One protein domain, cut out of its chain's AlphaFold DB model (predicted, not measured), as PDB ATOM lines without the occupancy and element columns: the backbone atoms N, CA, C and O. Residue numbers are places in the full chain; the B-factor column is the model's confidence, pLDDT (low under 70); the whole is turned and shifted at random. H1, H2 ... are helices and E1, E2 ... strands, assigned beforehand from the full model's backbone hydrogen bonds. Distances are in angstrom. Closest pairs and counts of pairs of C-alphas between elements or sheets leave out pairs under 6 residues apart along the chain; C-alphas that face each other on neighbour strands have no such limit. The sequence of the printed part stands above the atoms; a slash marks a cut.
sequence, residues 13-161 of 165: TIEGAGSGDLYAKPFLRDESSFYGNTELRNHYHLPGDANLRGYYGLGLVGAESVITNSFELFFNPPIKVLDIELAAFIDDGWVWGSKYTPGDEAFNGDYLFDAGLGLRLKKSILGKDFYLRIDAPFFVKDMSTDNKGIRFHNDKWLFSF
ATOM      1  N   THR A  13     168.792 124.130 171.769       88.88
ATOM      2  CA  THR A  13     168.431 125.444 171.246       88.88
ATOM      3  C   THR A  13     167.485 125.267 170.060       88.88
ATOM      4  O   THR A  13     167.759 124.500 169.138       88.88
ATOM      5  N   ILE A  14     166.337 125.944 170.077       90.62
ATOM      6  CA  ILE A  14     165.291 125.733 169.067       90.62
ATOM      7  C   ILE A  14     165.694 126.311 167.714       90.62
ATOM      8  O   ILE A  14     165.516 125.673 166.679       90.62
ATOM      9  N   GLU A  15     166.261 127.507 167.712       89.56
ATOM     10  CA  GLU A  15     166.530 128.283 166.508       89.56
ATOM     11  C   GLU A  15     167.794 127.862 165.750       89.56
ATOM     12  O   GLU A  15     167.981 128.304 164.621       89.56
ATOM     13  N   GLY A  16     168.675 127.054 166.346       88.69
ATOM     14  CA  GLY A  16     169.985 126.752 165.770       88.69
ATOM     15  C   GLY A  16     170.929 126.066 166.752       88.69
ATOM     16  O   GLY A  16     170.496 125.305 167.605       88.69
ATOM     17  N   ALA A  17     172.227 126.307 166.605       88.81
ATOM     18  CA  ALA A  17     173.265 125.661 167.396       88.81
ATOM     19  C   ALA A  17     173.279 126.091 168.865       88.81
ATOM     20  O   ALA A  17     173.084 127.266 169.182       88.81
ATOM     21  N   GLY A  18     173.621 125.132 169.727       86.31
ATOM     22  CA  GLY A  18     173.819 125.345 171.150       86.31
ATOM     23  C   GLY A  18     174.894 126.377 171.488       86.31
ATOM     24  O   GLY A  18     175.755 126.761 170.682       86.31
ATOM     25  N   SER A  19     174.865 126.817 172.745       82.56
ATOM     26  CA  SER A  19     175.774 127.844 173.258       82.56
ATOM     27  C   SER A  19     177.250 127.467 173.061       82.56
ATOM     28  O   SER A  19     178.046 128.312 172.641       82.56
ATOM     29  N   GLY A  20     177.616 126.198 173.277       87.00
ATOM     30  CA  GLY A  20     178.983 125.712 173.091       87.00
ATOM     31  C   GLY A  20     179.500 125.905 171.661       87.00
ATOM     32  O   GLY A  20     180.609 126.411 171.465       87.00
ATOM     33  N   ASP A  21     178.678 125.585 170.662       88.88
ATOM     34  CA  ASP A  21     179.019 125.717 169.242       88.88
ATOM     35  C   ASP A  21     179.107 127.178 168.794       88.88
ATOM     36  O   ASP A  21     180.010 127.547 168.029       88.88
ATOM     37  N   LEU A  22     178.223 128.037 169.308       87.69
ATOM     38  CA  LEU A  22     178.302 129.483 169.093       87.69
ATOM     39  C   LEU A  22     179.622 130.041 169.640       87.69
ATOM     40  O   LEU A  22     180.363 130.701 168.905       87.69
ATOM     41  N   TYR A  23     179.988 129.713 170.886       88.38
ATOM     42  CA  TYR A  23     181.265 130.128 171.479       88.38
ATOM     43  C   TYR A  23     182.482 129.468 170.817       88.38
ATOM     44  O   TYR A  23     183.592 130.008 170.883       88.38
ATOM     45  N   ALA A  24     182.325 128.340 170.124       91.19
ATOM     46  CA  ALA A  24     183.407 127.751 169.343       91.19
ATOM     47  C   ALA A  24     183.804 128.632 168.142       91.19
ATOM     48  O   ALA A  24     184.957 128.579 167.706       91.19
ATOM     49  N   LYS A  25     182.906 129.490 167.631       91.19
ATOM     50  CA  LYS A  25     183.209 130.451 166.558       91.19
ATOM     51  C   LYS A  25     183.814 131.736 167.143       91.19
ATOM     52  O   LYS A  25     183.104 132.497 167.795       91.19
ATOM     53  N   PRO A  26     185.098 132.061 166.873       90.06
ATOM     54  CA  PRO A  26     185.751 133.220 167.490       90.06
ATOM     55  C   PRO A  26     185.033 134.552 167.242       90.06
ATOM     56  O   PRO A  26     185.038 135.415 168.110       90.06
ATOM     57  N   PHE A  27     184.390 134.692 166.081       89.75
ATOM     58  CA  PHE A  27     183.664 135.895 165.673       89.75
ATOM     59  C   PHE A  27     182.230 135.988 166.223       89.75
ATOM     60  O   PHE A  27     181.527 136.907 165.829       89.75
ATOM     61  N   LEU A  28     181.782 135.045 167.063       90.56
ATOM     62  CA  LEU A  28     180.469 135.080 167.736       90.56
ATOM     63  C   LEU A  28     180.579 135.155 169.266       90.56
ATOM     64  O   LEU A  28     179.571 135.369 169.942       90.56
ATOM     65  N   ARG A  29     181.791 134.978 169.812       89.81
ATOM     66  CA  ARG A  29     182.045 134.897 171.261       89.81
ATOM     67  C   ARG A  29     181.640 136.150 172.020       89.81
ATOM     68  O   ARG A  29     181.231 136.047 173.168       89.81
ATOM     69  N   ASP A  30     181.801 137.305 171.389       90.12
ATOM     70  CA  ASP A  30     181.536 138.595 172.010       90.12
ATOM     71  C   ASP A  30     180.195 139.168 171.538       90.12
ATOM     72  O   ASP A  30     179.800 138.977 170.383       90.12
ATOM     73  N   GLU A  31     179.485 139.881 172.407       85.94
ATOM     74  CA  GLU A  31     178.232 140.556 172.049       85.94
ATOM     75  C   GLU A  31     178.458 141.669 171.011       85.94
ATOM     76  O   GLU A  31     177.622 141.883 170.137       85.94
ATOM     77  N   SER A  32     179.631 142.309 171.029       89.44
ATOM     78  CA  SER A  32     180.049 143.323 170.052       89.44
ATOM     79  C   SER A  32     180.563 142.737 168.731       89.44
ATOM     80  O   SER A  32     181.071 143.471 167.872       89.44
ATOM     81  N   SER A  33     180.417 141.422 168.528       88.62
ATOM     82  CA  SER A  33     180.631 140.796 167.221       88.62
ATOM     83  C   SER A  33     179.869 141.554 166.130       88.62
ATOM     84  O   SER A  33     178.821 142.145 166.378       88.62
ATOM     85  N   PHE A  34     180.406 141.553 164.908       92.06
ATOM     86  CA  PHE A  34     179.893 142.369 163.800       92.06
ATOM     87  C   PHE A  34     179.973 143.886 164.048       92.06
ATOM     88  O   PHE A  34     179.034 144.631 163.778       92.06
ATOM     89  N   TYR A  35     181.140 144.352 164.507       91.81
ATOM     90  CA  TYR A  35     181.461 145.779 164.661       91.81
ATOM     91  C   TYR A  35     180.525 146.528 165.627       91.81
ATOM     92  O   TYR A  35     180.222 147.701 165.417       91.81
ATOM     93  N   GLY A  36     180.056 145.856 166.682       92.31
ATOM     94  CA  GLY A  36     179.144 146.426 167.677       92.31
ATOM     95  C   GLY A  36     177.680 146.498 167.239       92.31
ATOM     96  O   GLY A  36     176.861 147.041 167.977       92.31
ATOM     97  N   ASN A  37     177.328 145.963 166.065       92.69
ATOM     98  CA  ASN A  37     175.943 145.898 165.615       92.69
ATOM     99  C   ASN A  37     175.251 144.660 166.211       92.69
ATOM    100  O   ASN A  37     175.280 143.567 165.639       92.69
ATOM    101  N   THR A  38     174.628 144.848 167.374       90.56
ATOM    102  CA  THR A  38     173.914 143.793 168.106       90.56
ATOM    103  C   THR A  38     172.682 143.289 167.360       90.56
ATOM    104  O   THR A  38     172.388 142.098 167.411       90.56
ATOM    105  N   GLU A  39     171.997 144.153 166.609       90.50
ATOM    106  CA  GLU A  39     170.881 143.752 165.752       90.50
ATOM    107  C   GLU A  39     171.357 142.754 164.697       90.50
ATOM    108  O   GLU A  39     170.804 141.663 164.589       90.50
ATOM    109  N   LEU A  40     172.444 143.069 163.988       91.62
ATOM    110  CA  LEU A  40     173.052 142.152 163.033       91.62
ATOM    111  C   LEU A  40     173.489 140.862 163.737       91.62
ATOM    112  O   LEU A  40     173.155 139.785 163.268       91.62
ATOM    113  N   ARG A  41     174.143 140.927 164.902       90.88
ATOM    114  CA  ARG A  41     174.504 139.716 165.660       90.88
ATOM    115  C   ARG A  41     173.298 138.815 165.955       90.88
ATOM    116  O   ARG A  41     173.414 137.604 165.802       90.88
ATOM    117  N   ASN A  42     172.157 139.393 166.324       89.88
ATOM    118  CA  ASN A  42     170.936 138.653 166.659       89.88
ATOM    119  C   ASN A  42     170.266 137.978 165.450       89.88
ATOM    120  O   ASN A  42     169.441 137.089 165.638       89.88
ATOM    121  N   HIS A  43     170.625 138.369 164.226       93.12
ATOM    122  CA  HIS A  43     170.166 137.726 162.990       93.12
ATOM    123  C   HIS A  43     171.170 136.687 162.463       93.12
ATOM    124  O   HIS A  43     170.923 136.050 161.436       93.12
ATOM    125  N   TYR A  44     172.317 136.502 163.128       93.69
ATOM    126  CA  TYR A  44     173.259 135.463 162.740       93.69
ATOM    127  C   TYR A  44     172.724 134.086 163.138       93.69
ATOM    128  O   TYR A  44     172.514 133.798 164.313       93.69
ATOM    129  N   HIS A  45     172.583 133.207 162.155       93.69
ATOM    130  CA  HIS A  45     172.134 131.836 162.332       93.69
ATOM    131  C   HIS A  45     173.306 130.862 162.175       93.69
ATOM    132  O   HIS A  45     173.974 130.823 161.134       93.69
ATOM    133  N   LEU A  46     173.539 130.038 163.195       92.44
ATOM    134  CA  LEU A  46     174.453 128.901 163.131       92.44
ATOM    135  C   LEU A  46     173.617 127.616 163.133       92.44
ATOM    136  O   LEU A  46     172.959 127.372 164.138       92.44
ATOM    137  N   PRO A  47     173.638 126.800 162.064       89.75
ATOM    138  CA  PRO A  47     172.964 125.506 162.091       89.75
ATOM    139  C   PRO A  47     173.487 124.594 163.200       89.75
ATOM    140  O   PRO A  47     174.702 124.522 163.398       89.75
ATOM    141  N   GLY A  48     172.582 123.881 163.867       88.69
ATOM    142  CA  GLY A  48     172.880 122.938 164.947       88.69
ATOM    143  C   GLY A  48     171.596 122.317 165.503       88.69
ATOM    144  O   GLY A  48     170.731 121.986 164.702       88.69
ATOM    145  N   ASP A  49     171.492 122.176 166.828       88.19
ATOM    146  CA  ASP A  49     170.430 121.513 167.612       88.19
ATOM    147  C   ASP A  49     169.098 121.237 166.887       88.19
ATOM    148  O   ASP A  49     168.959 120.181 166.271       88.19
ATOM    149  N   ALA A  50     168.102 122.127 167.001       90.94
ATOM    150  CA  ALA A  50     166.783 121.935 166.390       90.94
ATOM    151  C   ALA A  50     166.668 122.624 165.025       90.94
ATOM    152  O   ALA A  50     166.033 122.081 164.120       90.94
ATOM    153  N   ASN A  51     167.322 123.781 164.865       92.19
ATOM    154  CA  ASN A  51     167.417 124.513 163.602       92.19
ATOM    155  C   ASN A  51     166.047 124.940 163.015       92.19
ATOM    156  O   ASN A  51     165.799 124.892 161.814       92.19
ATOM    157  N   LEU A  52     165.128 125.387 163.862       94.38
ATOM    158  CA  LEU A  52     163.846 125.947 163.431       94.38
ATOM    159  C   LEU A  52     164.006 127.458 163.218       94.38
ATOM    160  O   LEU A  52     163.861 128.269 164.140       94.38
ATOM    161  N   ARG A  53     164.375 127.842 161.992       94.12
ATOM    162  CA  ARG A  53     164.827 129.198 161.627       94.12
ATOM    163  C   ARG A  53     163.811 130.289 161.949       94.12
ATOM    164  O   ARG A  53     164.186 131.406 162.301       94.12
ATOM    165  N   GLY A  54     162.519 129.995 161.869       94.50
ATOM    166  CA  GLY A  54     161.446 130.954 162.145       94.50
ATOM    167  C   GLY A  54     161.406 131.460 163.589       94.50
ATOM    168  O   GLY A  54     160.820 132.515 163.861       94.50
ATOM    169  N   TYR A  55     162.055 130.748 164.509       92.06
ATOM    170  CA  TYR A  55     161.935 130.949 165.952       92.06
ATOM    171  C   TYR A  55     163.077 131.761 166.573       92.06
ATOM    172  O   TYR A  55     163.109 131.950 167.789       92.06
ATOM    173  N   TYR A  56     163.977 132.312 165.752       88.19
ATOM    174  CA  TYR A  56     165.035 133.196 166.237       88.19
ATOM    175  C   TYR A  56     164.477 134.399 167.013       88.19
ATOM    176  O   TYR A  56     163.401 134.929 166.709       88.19
ATOM    177  N   GLY A  57     165.223 134.831 168.031       79.19
ATOM    178  CA  GLY A  57     164.876 135.993 168.850       79.19
ATOM    179  C   GLY A  57     163.679 135.797 169.787       79.19
ATOM    180  O   GLY A  57     163.363 136.709 170.543       79.19
ATOM    181  N   LEU A  58     163.034 134.625 169.784       79.94
ATOM    182  CA  LEU A  58     161.941 134.313 170.712       79.94
ATOM    183  C   LEU A  58     162.435 133.860 172.091       79.94
ATOM    184  O   LEU A  58     161.625 133.694 172.996       79.94
ATOM    185  N   GLY A  59     163.748 133.667 172.256       70.50
ATOM    186  CA  GLY A  59     164.332 133.240 173.526       70.50
ATOM    187  C   GLY A  59     163.859 131.855 173.963       70.50
ATOM    188  O   GLY A  59     163.828 131.588 175.159       70.50
ATOM    189  N   LEU A  60     163.485 130.995 173.005       75.25
ATOM    190  CA  LEU A  60     163.084 129.610 173.250       75.25
ATOM    191  C   LEU A  60     164.322 128.782 173.595       75.25
ATOM    192  O   LEU A  60     164.834 128.003 172.793       75.25
ATOM    193  N   VAL A  61     164.827 129.002 174.800       69.06
ATOM    194  CA  VAL A  61     165.916 128.228 175.369       69.06
ATOM    195  C   VAL A  61     165.337 127.135 176.239       69.06
ATOM    196  O   VAL A  61     164.328 127.309 176.918       69.06
ATOM    197  N   GLY A  62     166.035 126.012 176.259       72.38
ATOM    198  CA  GLY A  62     165.857 125.063 177.332       72.38
ATOM    199  C   GLY A  62     165.103 123.790 176.982       72.38
ATOM    200  O   GLY A  62     164.747 123.073 177.903       72.38
ATOM    201  N   ALA A  63     164.927 123.461 175.704       85.25
ATOM    202  CA  ALA A  63     164.326 122.189 175.328       85.25
ATOM    203  C   ALA A  63     165.174 121.001 175.818       85.25
ATOM    204  O   ALA A  63     166.371 120.912 175.543       85.25
ATOM    205  N   GLU A  64     164.556 120.060 176.526       88.06
ATOM    206  CA  GLU A  64     165.230 118.849 177.012       88.06
ATOM    207  C   GLU A  64     165.331 117.780 175.923       88.06
ATOM    208  O   GLU A  64     166.274 116.990 175.894       88.06
ATOM    209  N   SER A  65     164.363 117.755 175.008       89.00
ATOM    210  CA  SER A  65     164.410 116.889 173.838       89.00
ATOM    211  C   SER A  65     163.709 117.526 172.651       89.00
ATOM    212  O   SER A  65     162.716 118.243 172.794       89.00
ATOM    213  N   VAL A  66     164.253 117.250 171.471       91.69
ATOM    214  CA  VAL A  66     163.744 117.736 170.194       91.69
ATOM    215  C   VAL A  66     163.830 116.626 169.158       91.69
ATOM    216  O   VAL A  66     164.754 115.811 169.166       91.69
ATOM    217  N   ILE A  67     162.866 116.604 168.250       94.19
ATOM    218  CA  ILE A  67     162.987 115.915 166.968       94.19
ATOM    219  C   ILE A  67     162.618 116.918 165.894       94.19
ATOM    220  O   ILE A  67     161.522 117.475 165.934       94.19
ATOM    221  N   THR A  68     163.530 117.162 164.960       95.19
ATOM    222  CA  THR A  68     163.326 118.137 163.891       95.19
ATOM    223  C   THR A  68     163.664 117.545 162.532       95.19
ATOM    224  O   THR A  68     164.462 116.612 162.413       95.19
ATOM    225  N   ASN A  69     163.015 118.075 161.505       95.19
ATOM    226  CA  ASN A  69     163.253 117.757 160.109       95.19
ATOM    227  C   ASN A  69     163.429 119.062 159.340       95.19
ATOM    228  O   ASN A  69     162.683 120.015 159.552       95.19
ATOM    229  N   SER A  70     164.367 119.061 158.399       95.19
ATOM    230  CA  SER A  70     164.581 120.163 157.466       95.19
ATOM    231  C   SER A  70     164.548 119.633 156.041       95.19
ATOM    232  O   SER A  70     165.254 118.685 155.696       95.19
ATOM    233  N   PHE A  71     163.736 120.261 155.199       95.25
ATOM    234  CA  PHE A  71     163.667 120.003 153.767       95.25
ATOM    235  C   PHE A  71     164.096 121.259 153.019       95.25
ATOM    236  O   PHE A  71     163.485 122.313 153.176       95.25
ATOM    237  N   GLU A  72     165.117 121.146 152.171       94.94
ATOM    238  CA  GLU A  72     165.603 122.258 151.353       94.94
ATOM    239  C   GLU A  72     165.574 121.907 149.860       94.94
ATOM    240  O   GLU A  72     165.984 120.826 149.433       94.94
ATOM    241  N   LEU A  73     165.090 122.848 149.050       95.88
ATOM    242  CA  LEU A  73     165.149 122.815 147.593       95.88
ATOM    243  C   LEU A  73     166.082 123.916 147.101       95.88
ATOM    244  O   LEU A  73     166.025 125.052 147.578       95.88
ATOM    245  N   PHE A  74     166.913 123.577 146.121       94.94
ATOM    246  CA  PHE A  74     167.977 124.441 145.618       94.94
ATOM    247  C   PHE A  74     167.815 124.683 144.120       94.94
ATOM    248  O   PHE A  74     167.557 123.753 143.353       94.94
ATOM    249  N   PHE A  75     167.987 125.934 143.696       95.00
ATOM    250  CA  PHE A  75     168.020 126.317 142.288       95.00
ATOM    251  C   PHE A  75     169.197 127.249 142.007       95.00
ATOM    252  O   PHE A  75     169.266 128.357 142.537       95.00
ATOM    253  N   ASN A  76     170.100 126.821 141.126       93.94
ATOM    254  CA  ASN A  76     171.312 127.558 140.774       93.94
ATOM    255  C   ASN A  76     171.110 128.211 139.399       93.94
ATOM    256  O   ASN A  76     171.276 127.543 138.370       93.94
ATOM    257  N   PRO A  77     170.716 129.497 139.334       89.88
ATOM    258  CA  PRO A  77     170.615 130.194 138.060       89.88
ATOM    259  C   PRO A  77     171.988 130.236 137.362       89.88
ATOM    260  O   PRO A  77     173.012 130.397 138.026       89.88
ATOM    261  N   PRO A  78     172.048 130.146 136.019       86.00
ATOM    262  CA  PRO A  78     173.304 130.069 135.266       86.00
ATOM    263  C   PRO A  78     174.012 131.435 135.135       86.00
ATOM    264  O   PRO A  78     174.360 131.879 134.038       86.00
ATOM    265  N   ILE A  79     174.230 132.133 136.250       84.94
ATOM    266  CA  ILE A  79     174.894 133.438 136.321       84.94
ATOM    267  C   ILE A  79     176.392 133.203 136.557       84.94
ATOM    268  O   ILE A  79     176.820 132.857 137.647       84.94
ATOM    269  N   LYS A  80     177.227 133.398 135.529       76.44
ATOM    270  CA  LYS A  80     178.664 133.044 135.580       76.44
ATOM    271  C   LYS A  80     179.545 133.963 136.442       76.44
ATOM    272  O   LYS A  80     180.702 133.634 136.677       76.44
ATOM    273  N   VAL A  81     179.041 135.130 136.847       77.50
ATOM    274  CA  VAL A  81     179.835 136.161 137.550       77.50
ATOM    275  C   VAL A  81     179.838 135.948 139.068       77.50
ATOM    276  O   VAL A  81     180.785 136.349 139.741       77.50
ATOM    277  N   LEU A  82     178.798 135.307 139.605       79.88
ATOM    278  CA  LEU A  82     178.635 135.044 141.030       79.88
ATOM    279  C   LEU A  82     177.931 133.700 141.203       79.88
ATOM    280  O   LEU A  82     176.917 133.464 140.553       79.88
ATOM    281  N   ASP A  83     178.462 132.845 142.074       89.56
ATOM    282  CA  ASP A  83     177.823 131.574 142.412       89.56
ATOM    283  C   ASP A  83     176.648 131.866 143.354       89.56
ATOM    284  O   ASP A  83     176.833 132.141 144.546       89.56
ATOM    285  N   ILE A  84     175.461 131.941 142.752       92.69
ATOM    286  CA  ILE A  84     174.189 132.245 143.401       92.69
ATOM    287  C   ILE A  84     173.349 130.972 143.418       92.69
ATOM    288  O   ILE A  84     173.208 130.296 142.400       92.69
ATOM    289  N   GLU A  85     172.713 130.709 144.550       94.75
ATOM    290  CA  GLU A  85     171.765 129.620 144.726       94.75
ATOM    291  C   GLU A  85     170.529 130.127 145.468       94.75
ATOM    292  O   GLU A  85     170.625 130.749 146.528       94.75
ATOM    293  N   LEU A  86     169.357 129.878 144.895       95.50
ATOM    294  CA  LEU A  86     168.071 130.160 145.521       95.50
ATOM    295  C   LEU A  86     167.624 128.949 146.344       95.50
ATOM    296  O   LEU A  86     167.780 127.810 145.906       95.50
ATOM    297  N   ALA A  87     167.050 129.218 147.513       95.88
ATOM    298  CA  ALA A  87     166.442 128.244 148.410       95.88
ATOM    299  C   ALA A  87     164.934 128.347 148.422       95.88
ATOM    300  O   ALA A  87     164.410 129.457 148.501       95.88
ATOM    301  N   ALA A  88     164.281 127.206 148.585       97.25
ATOM    302  CA  ALA A  88     163.093 127.117 149.422       97.25
ATOM    303  C   ALA A  88     163.366 126.135 150.560       97.25
ATOM    304  O   ALA A  88     164.072 125.147 150.349       97.25
ATOM    305  N   PHE A  89     162.826 126.400 151.744       96.50
ATOM    306  CA  PHE A  89     163.004 125.521 152.889       96.50
ATOM    307  C   PHE A  89     161.734 125.352 153.713       96.50
ATOM    308  O   PHE A  89     160.866 126.228 153.725       96.50
ATOM    309  N   ILE A  90     161.664 124.215 154.398       97.31
ATOM    310  CA  ILE A  90     160.659 123.874 155.399       97.31
ATOM    311  C   ILE A  90     161.395 123.223 156.567       97.31
ATOM    312  O   ILE A  90     162.096 122.235 156.352       97.31
ATOM    313  N   ASP A  91     161.206 123.753 157.768       96.62
ATOM    314  CA  ASP A  91     161.674 123.169 159.017       96.62
ATOM    315  C   ASP A  91     160.465 122.837 159.895       96.62
ATOM    316  O   ASP A  91     159.546 123.642 160.056       96.62
ATOM    317  N   ASP A  92     160.442 121.640 160.464       96.31
ATOM    318  CA  ASP A  92     159.420 121.237 161.421       96.31
ATOM    319  C   ASP A  92     160.009 120.430 162.566       96.31
ATOM    320  O   ASP A  92     161.110 119.890 162.467       96.31
ATOM    321  N   GLY A  93     159.283 120.359 163.676       95.12
ATOM    322  CA  GLY A  93     159.696 119.492 164.760       95.12
ATOM    323  C   GLY A  93     158.771 119.474 165.955       95.12
ATOM    324  O   GLY A  93     157.843 120.270 166.066       95.12
ATOM    325  N   TRP A  94     159.043 118.552 166.868       93.75
ATOM    326  CA  TRP A  94     158.387 118.469 168.166       93.75
ATOM    327  C   TRP A  94     159.402 118.720 169.271       93.75
ATOM    328  O   TRP A  94     160.530 118.227 169.214       93.75
ATOM    329  N   VAL A  95     158.971 119.482 170.272       91.69
ATOM    330  CA  VAL A  95     159.803 119.930 171.388       91.69
ATOM    331  C   VAL A  95     159.169 119.513 172.710       91.69
ATOM    332  O   VAL A  95     157.953 119.628 172.899       91.69
ATOM    333  N   TRP A  96     160.000 119.058 173.646       89.25
ATOM    334  CA  TRP A  96     159.609 118.776 175.025       89.25
ATOM    335  C   TRP A  96     160.573 119.427 176.011       89.25
ATOM    336  O   TRP A  96     161.776 119.530 175.755       89.25
ATOM    337  N   GLY A  97     160.023 119.812 177.156       84.62
ATOM    338  CA  GLY A  97     160.715 120.504 178.227       84.62
ATOM    339  C   GLY A  97     160.153 120.139 179.599       84.62
ATOM    340  O   GLY A  97     159.068 119.557 179.730       84.62
ATOM    341  N   SER A  98     160.879 120.473 180.658       69.12
ATOM    342  CA  SER A  98     160.448 120.222 182.028       69.12
ATOM    343  C   SER A  98     159.465 121.277 182.516       69.12
ATOM    344  O   SER A  98     159.812 122.413 182.834       69.12
ATOM    345  N   LYS A  99     158.221 120.847 182.735       53.47
ATOM    346  CA  LYS A  99     157.162 121.639 183.385       53.47
ATOM    347  C   LYS A  99     157.562 122.224 184.752       53.47
ATOM    348  O   LYS A  99     156.931 123.171 185.219       53.47
ATOM    349  N   TYR A 100     158.551 121.636 185.427       56.97
ATOM    350  CA  TYR A 100     158.911 121.967 186.809       56.97
ATOM    351  C   TYR A 100     160.195 122.790 186.936       56.97
ATOM    352  O   TYR A 100     160.579 123.123 188.059       56.97
ATOM    353  N   THR A 101     160.833 123.146 185.818       62.84
ATOM    354  CA  THR A 101     162.085 123.906 185.826       62.84
ATOM    355  C   THR A 101     161.867 125.285 185.197       62.84
ATOM    356  O   THR A 101     161.443 125.372 184.047       62.84
ATOM    357  N   PRO A 102     162.129 126.387 185.922       54.66
ATOM    358  CA  PRO A 102     162.089 127.730 185.342       54.66
ATOM    359  C   PRO A 102     163.042 127.851 184.137       54.66
ATOM    360  O   PRO A 102     164.186 127.413 184.229       54.66
ATOM    361  N   GLY A 103     162.588 128.459 183.033       57.34
ATOM    362  CA  GLY A 103     163.391 128.637 181.807       57.34
ATOM    363  C   GLY A 103     163.406 127.433 180.857       57.34
ATOM    364  O   GLY A 103     164.390 127.213 180.159       57.34
ATOM    365  N   ASP A 104     162.360 126.608 180.901       63.22
ATOM    366  CA  ASP A 104     162.166 125.409 180.066       63.22
ATOM    367  C   ASP A 104     160.927 125.533 179.152       63.22
ATOM    368  O   ASP A 104     160.460 124.562 178.563       63.22
ATOM    369  N   GLU A 105     160.313 126.725 179.131       70.94
ATOM    370  CA  GLU A 105     159.093 127.091 178.384       70.94
ATOM    371  C   GLU A 105     157.896 126.112 178.516       70.94
ATOM    372  O   GLU A 105     156.879 126.257 177.844       70.94
ATOM    373  N   ALA A 106     157.984 125.140 179.434       76.69
ATOM    374  CA  ALA A 106     157.016 124.082 179.715       76.69
ATOM    375  C   ALA A 106     156.537 123.296 178.476       76.69
ATOM    376  O   ALA A 106     155.386 122.845 178.450       76.69
ATOM    377  N   PHE A 107     157.412 123.106 177.480       84.06
ATOM    378  CA  PHE A 107     157.080 122.368 176.261       84.06
ATOM    379  C   PHE A 107     156.575 120.951 176.566       84.06
ATOM    380  O   PHE A 107     157.185 120.207 177.334       84.06
ATOM    381  N   ASN A 108     155.482 120.535 175.929       87.25
ATOM    382  CA  ASN A 108     154.856 119.231 176.171       87.25
ATOM    383  C   ASN A 108     154.483 118.525 174.861       87.25
ATOM    384  O   ASN A 108     153.325 118.168 174.629       87.25
ATOM    385  N   GLY A 109     155.477 118.326 173.994       88.56
ATOM    386  CA  GLY A 109     155.276 117.776 172.655       88.56
ATOM    387  C   GLY A 109     154.705 118.810 171.702       88.56
ATOM    388  O   GLY A 109     153.877 118.486 170.847       88.56
ATOM    389  N   ASP A 110     155.120 120.060 171.876       89.50
ATOM    390  CA  ASP A 110     154.668 121.163 171.052       89.50
ATOM    391  C   ASP A 110     155.275 121.054 169.662       89.50
ATOM    392  O   ASP A 110     156.487 120.936 169.491       89.50
ATOM    393  N   TYR A 111     154.398 121.089 168.664       93.00
ATOM    394  CA  TYR A 111     154.801 121.082 167.267       93.00
ATOM    395  C   TYR A 111     155.207 122.487 166.824       93.00
ATOM    396  O   TYR A 111     154.420 123.429 166.969       93.00
ATOM    397  N   LEU A 112     156.391 122.616 166.245       94.31
ATOM    398  CA  LEU A 112     156.947 123.821 165.646       94.31
ATOM    399  C   LEU A 112     157.057 123.636 164.132       94.31
ATOM    400  O   LEU A 112     157.230 122.524 163.638       94.31
ATOM    401  N   PHE A 113     156.916 124.737 163.403       96.06
ATOM    402  CA  PHE A 113     156.968 124.753 161.950       96.06
ATOM    403  C   PHE A 113     157.395 126.128 161.456       96.06
ATOM    404  O   PHE A 113     156.795 127.138 161.842       96.06
ATOM    405  N   ASP A 114     158.336 126.156 160.524       97.38
ATOM    406  CA  ASP A 114     158.571 127.316 159.690       97.38
ATOM    407  C   ASP A 114     158.942 126.966 158.246       97.38
ATOM    408  O   ASP A 114     159.381 125.867 157.925       97.38
ATOM    409  N   ALA A 115     158.694 127.901 157.337       97.94
ATOM    410  CA  ALA A 115     159.053 127.773 155.937       97.94
ATOM    411  C   ALA A 115     159.415 129.133 155.349       97.94
ATOM    412  O   ALA A 115     158.877 130.181 155.731       97.94
ATOM    413  N   GLY A 116     160.317 129.107 154.375       97.69
ATOM    414  CA  GLY A 116     160.880 130.324 153.827       97.69
ATOM    415  C   GLY A 116     161.611 130.148 152.509       97.69
ATOM    416  O   GLY A 116     161.632 129.079 151.891       97.69
ATOM    417  N   LEU A 117     162.219 131.247 152.079       97.50
ATOM    418  CA  LEU A 117     163.126 131.302 150.940       97.50
ATOM    419  C   LEU A 117     164.489 131.771 151.416       97.50
ATOM    420  O   LEU A 117     164.615 132.442 152.438       97.50
ATOM    421  N   GLY A 118     165.505 131.460 150.629       96.00
ATOM    422  CA  GLY A 118     166.876 131.804 150.948       96.00
ATOM    423  C   GLY A 118     167.678 132.148 149.709       96.00
ATOM    424  O   GLY A 118     167.349 131.766 148.585       96.00
ATOM    425  N   LEU A 119     168.752 132.883 149.931       95.62
ATOM    426  CA  LEU A 119     169.756 133.236 148.948       95.62
ATOM    427  C   LEU A 119     171.104 132.792 149.500       95.62
ATOM    428  O   LEU A 119     171.508 133.230 150.576       95.62
ATOM    429  N   ARG A 120     171.821 131.948 148.761       94.81
ATOM    430  CA  ARG A 120     173.200 131.584 149.079       94.81
ATOM    431  C   ARG A 120     174.132 132.142 148.027       94.81
ATOM    432  O   ARG A 120     173.874 132.074 146.827       94.81
ATOM    433  N   LEU A 121     175.221 132.705 148.516       94.31
ATOM    434  CA  LEU A 121     176.315 133.255 147.746       94.31
ATOM    435  C   LEU A 121     177.566 132.483 148.121       94.31
ATOM    436  O   LEU A 121     177.921 132.401 149.300       94.31
ATOM    437  N   LYS A 122     178.250 131.944 147.120       92.94
ATOM    438  CA  LYS A 122     179.535 131.280 147.299       92.94
ATOM    439  C   LYS A 122     180.632 132.059 146.581       92.94
ATOM    440  O   LYS A 122     180.470 132.537 145.458       92.94
ATOM    441  N   LYS A 123     181.794 132.167 147.224       91.06
ATOM    442  CA  LYS A 123     183.008 132.691 146.598       91.06
ATOM    443  C   LYS A 123     184.232 131.920 147.060       91.06
ATOM    444  O   LYS A 123     184.506 131.848 148.252       91.06
ATOM    445  N   SER A 124     185.008 131.410 146.114       90.75
ATOM    446  CA  SER A 124     186.283 130.756 146.407       90.75
ATOM    447  C   SER A 124     187.420 131.775 146.335       90.75
ATOM    448  O   SER A 124     187.631 132.414 145.303       90.75
ATOM    449  N   ILE A 125     188.161 131.949 147.429       91.31
ATOM    450  CA  ILE A 125     189.324 132.842 147.518       91.31
ATOM    451  C   ILE A 125     190.498 132.020 148.047       91.31
ATOM    452  O   ILE A 125     190.408 131.434 149.123       91.31
ATOM    453  N   LEU A 126     191.602 131.972 147.294       93.69
ATOM    454  CA  LEU A 126     192.824 131.240 147.671       93.69
ATOM    455  C   LEU A 126     192.561 129.769 148.064       93.69
ATOM    456  O   LEU A 126     193.123 129.260 149.033       93.69
ATOM    457  N   GLY A 127     191.666 129.096 147.335       90.00
ATOM    458  CA  GLY A 127     191.303 127.696 147.584       90.00
ATOM    459  C   GLY A 127     190.382 127.466 148.789       90.00
ATOM    460  O   GLY A 127     190.087 126.318 149.101       90.00
ATOM    461  N   LYS A 128     189.915 128.527 149.460       91.06
ATOM    462  CA  LYS A 128     188.899 128.449 150.517       91.06
ATOM    463  C   LYS A 128     187.559 128.959 150.011       91.06
ATOM    464  O   LYS A 128     187.489 130.038 149.426       91.06
ATOM    465  N   ASP A 129     186.507 128.198 150.281       91.75
ATOM    466  CA  ASP A 129     185.138 128.596 149.983       91.75
ATOM    467  C   ASP A 129     184.576 129.459 151.113       91.75
ATOM    468  O   ASP A 129     184.592 129.070 152.280       91.75
ATOM    469  N   PHE A 130     184.061 130.625 150.745       92.25
ATOM    470  CA  PHE A 130     183.320 131.522 151.614       92.25
ATOM    471  C   PHE A 130     181.855 131.484 151.215       92.25
ATOM    472  O   PHE A 130     181.532 131.594 150.030       92.25
ATOM    473  N   TYR A 131     180.989 131.347 152.211       93.81
ATOM    474  CA  TYR A 131     179.548 131.307 152.031       93.81
ATOM    475  C   TYR A 131     178.923 132.514 152.715       93.81
ATOM    476  O   TYR A 131     179.350 132.914 153.795       93.81
ATOM    477  N   LEU A 132     177.907 133.081 152.079       95.31
ATOM    478  CA  LEU A 132     176.953 133.979 152.706       95.31
ATOM    479  C   LEU A 132     175.562 133.458 152.360       95.31
ATOM    480  O   LEU A 132     175.179 133.440 151.194       95.31
ATOM    481  N   ARG A 133     174.827 133.025 153.374       95.56
ATOM    482  CA  ARG A 133     173.420 132.644 153.281       95.56
ATOM    483  C   ARG A 133     172.577 133.742 153.901       95.56
ATOM    484  O   ARG A 133     172.952 134.242 154.956       95.56
ATOM    485  N   ILE A 134     171.461 134.078 153.271       96.88
ATOM    486  CA  ILE A 134     170.406 134.929 153.817       96.88
ATOM    487  C   ILE A 134     169.104 134.150 153.679       96.88
ATOM    488  O   ILE A 134     168.730 133.821 152.557       96.88
ATOM    489  N   ASP A 135     168.436 133.861 154.788       96.81
ATOM    490  CA  ASP A 135     167.179 133.109 154.822       96.81
ATOM    491  C   ASP A 135     166.063 134.009 155.367       96.81
ATOM    492  O   ASP A 135     166.277 134.769 156.308       96.81
ATOM    493  N   ALA A 136     164.870 133.926 154.788       97.38
ATOM    494  CA  ALA A 136     163.681 134.664 155.205       97.38
ATOM    495  C   ALA A 136     162.551 133.670 155.527       97.38
ATOM    496  O   ALA A 136     161.850 133.233 154.607       97.38
ATOM    497  N   PRO A 137     162.382 133.273 156.804       96.94
ATOM    498  CA  PRO A 137     161.282 132.419 157.235       96.94
ATOM    499  C   PRO A 137     160.006 133.257 157.359       96.94
ATOM    500  O   PRO A 137     159.775 133.939 158.358       96.94
ATOM    501  N   PHE A 138     159.182 133.235 156.315       96.44
ATOM    502  CA  PHE A 138     157.957 134.033 156.261       96.44
ATOM    503  C   PHE A 138     156.717 133.267 156.706       96.44
ATOM    504  O   PHE A 138     155.740 133.914 157.048       96.44
ATOM    505  N   PHE A 139     156.713 131.935 156.738       97.12
ATOM    506  CA  PHE A 139     155.638 131.168 157.368       97.12
ATOM    507  C   PHE A 139     156.157 130.599 158.677       97.12
ATOM    508  O   PHE A 139     157.050 129.771 158.639       97.12
ATOM    509  N   VAL A 140     155.611 131.016 159.819       96.31
ATOM    510  CA  VAL A 140     156.030 130.510 161.139       96.31
ATOM    511  C   VAL A 140     154.793 130.155 161.946       96.31
ATOM    512  O   VAL A 140     153.847 130.943 162.015       96.31
ATOM    513  N   LYS A 141     154.756 128.965 162.547       94.31
ATOM    514  CA  LYS A 141     153.679 128.600 163.466       94.31
ATOM    515  C   LYS A 141     153.832 129.380 164.768       94.31
ATOM    516  O   LYS A 141     154.823 129.232 165.481       94.31
ATOM    517  N   ASP A 142     152.808 130.166 165.071       88.25
ATOM    518  CA  ASP A 142     152.697 130.958 166.286       88.25
ATOM    519  C   ASP A 142     152.567 130.039 167.511       88.25
ATOM    520  O   ASP A 142     151.888 129.002 167.484       88.25
ATOM    521  N   MET A 143     153.292 130.413 168.562       81.25
ATOM    522  CA  MET A 143     153.401 129.688 169.828       81.25
ATOM    523  C   MET A 143     152.622 130.355 170.959       81.25
ATOM    524  O   MET A 143     152.519 129.794 172.047       81.25
ATOM    525  N   SER A 144     152.042 131.532 170.715       76.12
ATOM    526  CA  SER A 144     151.179 132.199 171.680       76.12
ATOM    527  C   SER A 144     149.897 131.402 171.919       76.12
ATOM    528  O   SER A 144     149.332 130.759 171.029       76.12
ATOM    529  N   THR A 145     149.393 131.475 173.149       68.88
ATOM    530  CA  THR A 145     148.135 130.830 173.549       68.88
ATOM    531  C   THR A 145     146.924 131.356 172.782       68.88
ATOM    532  O   THR A 145     145.930 130.640 172.642       68.88
ATOM    533  N   ASP A 146     147.025 132.580 172.267       64.12
ATOM    534  CA  ASP A 146     145.911 133.339 171.707       64.12
ATOM    535  C   ASP A 146     145.703 133.059 170.213       64.12
ATOM    536  O   ASP A 146     144.606 133.251 169.692       64.12
ATOM    537  N   ASN A 147     146.732 132.561 169.517       61.03
ATOM    538  CA  ASN A 147     146.729 132.400 168.067       61.03
ATOM    539  C   ASN A 147     147.353 131.074 167.639       61.03
ATOM    540  O   ASN A 147     148.519 130.986 167.272       61.03
ATOM    541  N   LYS A 148     146.536 130.023 167.604       67.38
ATOM    542  CA  LYS A 148     146.973 128.707 167.129       67.38
ATOM    543  C   LYS A 148     146.951 128.674 165.599       67.38
ATOM    544  O   LYS A 148     145.912 128.395 165.005       67.38
ATOM    545  N   GLY A 149     148.074 128.970 164.946       87.81
ATOM    546  CA  GLY A 149     148.169 128.858 163.489       87.81
ATOM    547  C   GLY A 149     149.496 129.315 162.889       87.81
ATOM    548  O   GLY A 149     150.357 129.851 163.578       87.81
ATOM    549  N   ILE A 150     149.641 129.104 161.580       92.44
ATOM    550  CA  ILE A 150     150.767 129.624 160.797       92.44
ATOM    551  C   ILE A 150     150.527 131.108 160.518       92.44
ATOM    552  O   ILE A 150     149.448 131.507 160.069       92.44
ATOM    553  N   ARG A 151     151.542 131.926 160.785       94.00
ATOM    554  CA  ARG A 151     151.561 133.366 160.543       94.00
ATOM    555  C   ARG A 151     152.513 133.710 159.418       94.00
ATOM    556  O   ARG A 151     153.536 133.055 159.238       94.00
ATOM    557  N   PHE A 152     152.136 134.747 158.676       95.12
ATOM    558  CA  PHE A 152     153.000 135.348 157.679       95.12
ATOM    559  C   PHE A 152     153.828 136.467 158.320       95.12
ATOM    560  O   PHE A 152     153.250 137.390 158.896       95.12
ATOM    561  N   HIS A 153     155.151 136.397 158.197       93.44
ATOM    562  CA  HIS A 153     156.110 137.384 158.688       93.44
ATOM    563  C   HIS A 153     156.829 138.056 157.516       93.44
ATOM    564  O   HIS A 153     157.266 137.388 156.581       93.44
ATOM    565  N   ASN A 154     156.962 139.382 157.565       93.75
ATOM    566  CA  ASN A 154     157.702 140.181 156.576       93.75
ATOM    567  C   ASN A 154     158.965 140.837 157.157       93.75
ATOM    568  O   ASN A 154     159.699 141.508 156.435       93.75
ATOM    569  N   ASP A 155     159.190 140.653 158.452       92.44
ATOM    570  CA  ASP A 155     160.261 141.220 159.262       92.44
ATOM    571  C   ASP A 155     161.311 140.176 159.658       92.44
ATOM    572  O   ASP A 155     162.394 140.533 160.117       92.44
ATOM    573  N   LYS A 156     161.011 138.888 159.454       94.19
ATOM    574  CA  LYS A 156     161.900 137.786 159.807       94.19
ATOM    575  C   LYS A 156     162.954 137.517 158.739       94.19
ATOM    576  O   LYS A 156     162.630 137.206 157.592       94.19
ATOM    577  N   TRP A 157     164.219 137.569 159.143       95.44
ATOM    578  CA  TRP A 157     165.357 137.197 158.308       95.44
ATOM    579  C   TRP A 157     166.527 136.698 159.154       95.44
ATOM    580  O   TRP A 157     166.597 136.925 160.356       95.44
ATOM    581  N   LEU A 158     167.446 135.991 158.519       95.56
ATOM    582  CA  LEU A 158     168.644 135.434 159.127       95.56
ATOM    583  C   LEU A 158     169.784 135.507 158.124       95.56
ATOM    584  O   LEU A 158     169.551 135.492 156.914       95.56
ATOM    585  N   PHE A 159     171.023 135.486 158.602       95.94
ATOM    586  CA  PHE A 159     172.175 135.244 157.743       95.94
ATOM    587  C   PHE A 159     173.179 134.287 158.374       95.94
ATOM    588  O   PHE A 159     173.206 134.087 159.582       95.94
ATOM    589  N   SER A 160     174.015 133.669 157.546       95.12
ATOM    590  CA  SER A 160     175.031 132.731 158.010       95.12
ATOM    591  C   SER A 160     176.243 132.688 157.095       95.12
ATOM    592  O   SER A 160     176.135 132.934 155.894       95.12
ATOM    593  N   PHE A 161     177.389 132.301 157.657       94.25
ATOM    594  CA  PHE A 161     178.588 131.967 156.887       94.25
ATOM    595  C   PHE A 161     178.748 130.460 156.628       94.25
ATOM    596  O   PHE A 161     179.777 130.027 156.107       94.25
TER     597      PHE A 161
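What this domain is: This is residues 13 to 161 of the 165 residues of an uncharacterized protein of Candidatus Marinimicrobia bacterium (UniProt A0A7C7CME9). Four long strands, E2 to E5, make one twisted sheet that bends along its length into a trough, with the short strands E6 and E7 both beside E5. Over the hollow side of the trough lies the first part of the printed stretch: residues 43 to 60, with no named element, fill the middle, and the two short helices H1 and H2 lie farther out, while the other face of the sheet is bare. The printed part has 149 residues, with H1, H2 and then E1 to E7 in order along the chain; the neighbour pairs of the branched sheet are antiparallel, and the class is mostly strand. The whole is compact by its radius of gyration of the C-alphas, 16.5 A, yet elongated in outline, spanning 54 by 32 by 25 A.

Where its parts are: E2 is residues 65 to 75, 33.1 A from first to last C-alpha, beginning at C-alpha 65 (164.410, 116.889, 173.838). E3 is residues 83 to 96, 39.5 A; E4, the longest strand, is residues 108 to 125, 46.8 A; E5 is residues 128 to 141, 37.5 A. E6 is residues 150 to 152, and E7 is residues 158 to 160, ending at C-alpha 160 (175.031, 132.731, 158.010). E1 is residues 61 to 63. H1 is residues 19 to 24, beginning at C-alpha 19 (175.774, 127.844, 173.258), and H2 is residues 38 to 42.

How they stand to each other: E2, E3, E4, E5 and E6 form a meander, each strand the antiparallel neighbour of the one before, and each successive two are a hairpin. N 71 of E2 is 2.8 A from O 90 of E3, N 91 of E3 is 2.8 A from O 114 of E4, and N 119 of E4 is 2.8 A from O 134 of E5, within hydrogen-bond range. E3 bends by 54 degrees at residue 86, E4 by 65 degrees at residue 117 and E5 by 64 degrees at residue 138. E4 lies on one side of E5, and E6 and E7 on the other side: N 151 and O 140 are 2.8 A apart, as are N 133 and O 160. E1 pairs with no named strand; it meets E2 only through their link. H2 only grazes the sheet, with residues 40 to 42, and H1 is not on it. H1 and H2 are apart; in both, every O i to N i+4 pair is within hydrogen-bond range.

The domain as a whole: The C-alphas farthest apart, those of Lys 80 and Tyr 100, are 56.0 A apart. The printed part has no cut. The links H1 to H2, H2 to E1 and E3 to E4 are long. The mean pLDDT of the printed part is 88.6; residue 61, residues 98 to 104 and residues 145 to 148 are under 70.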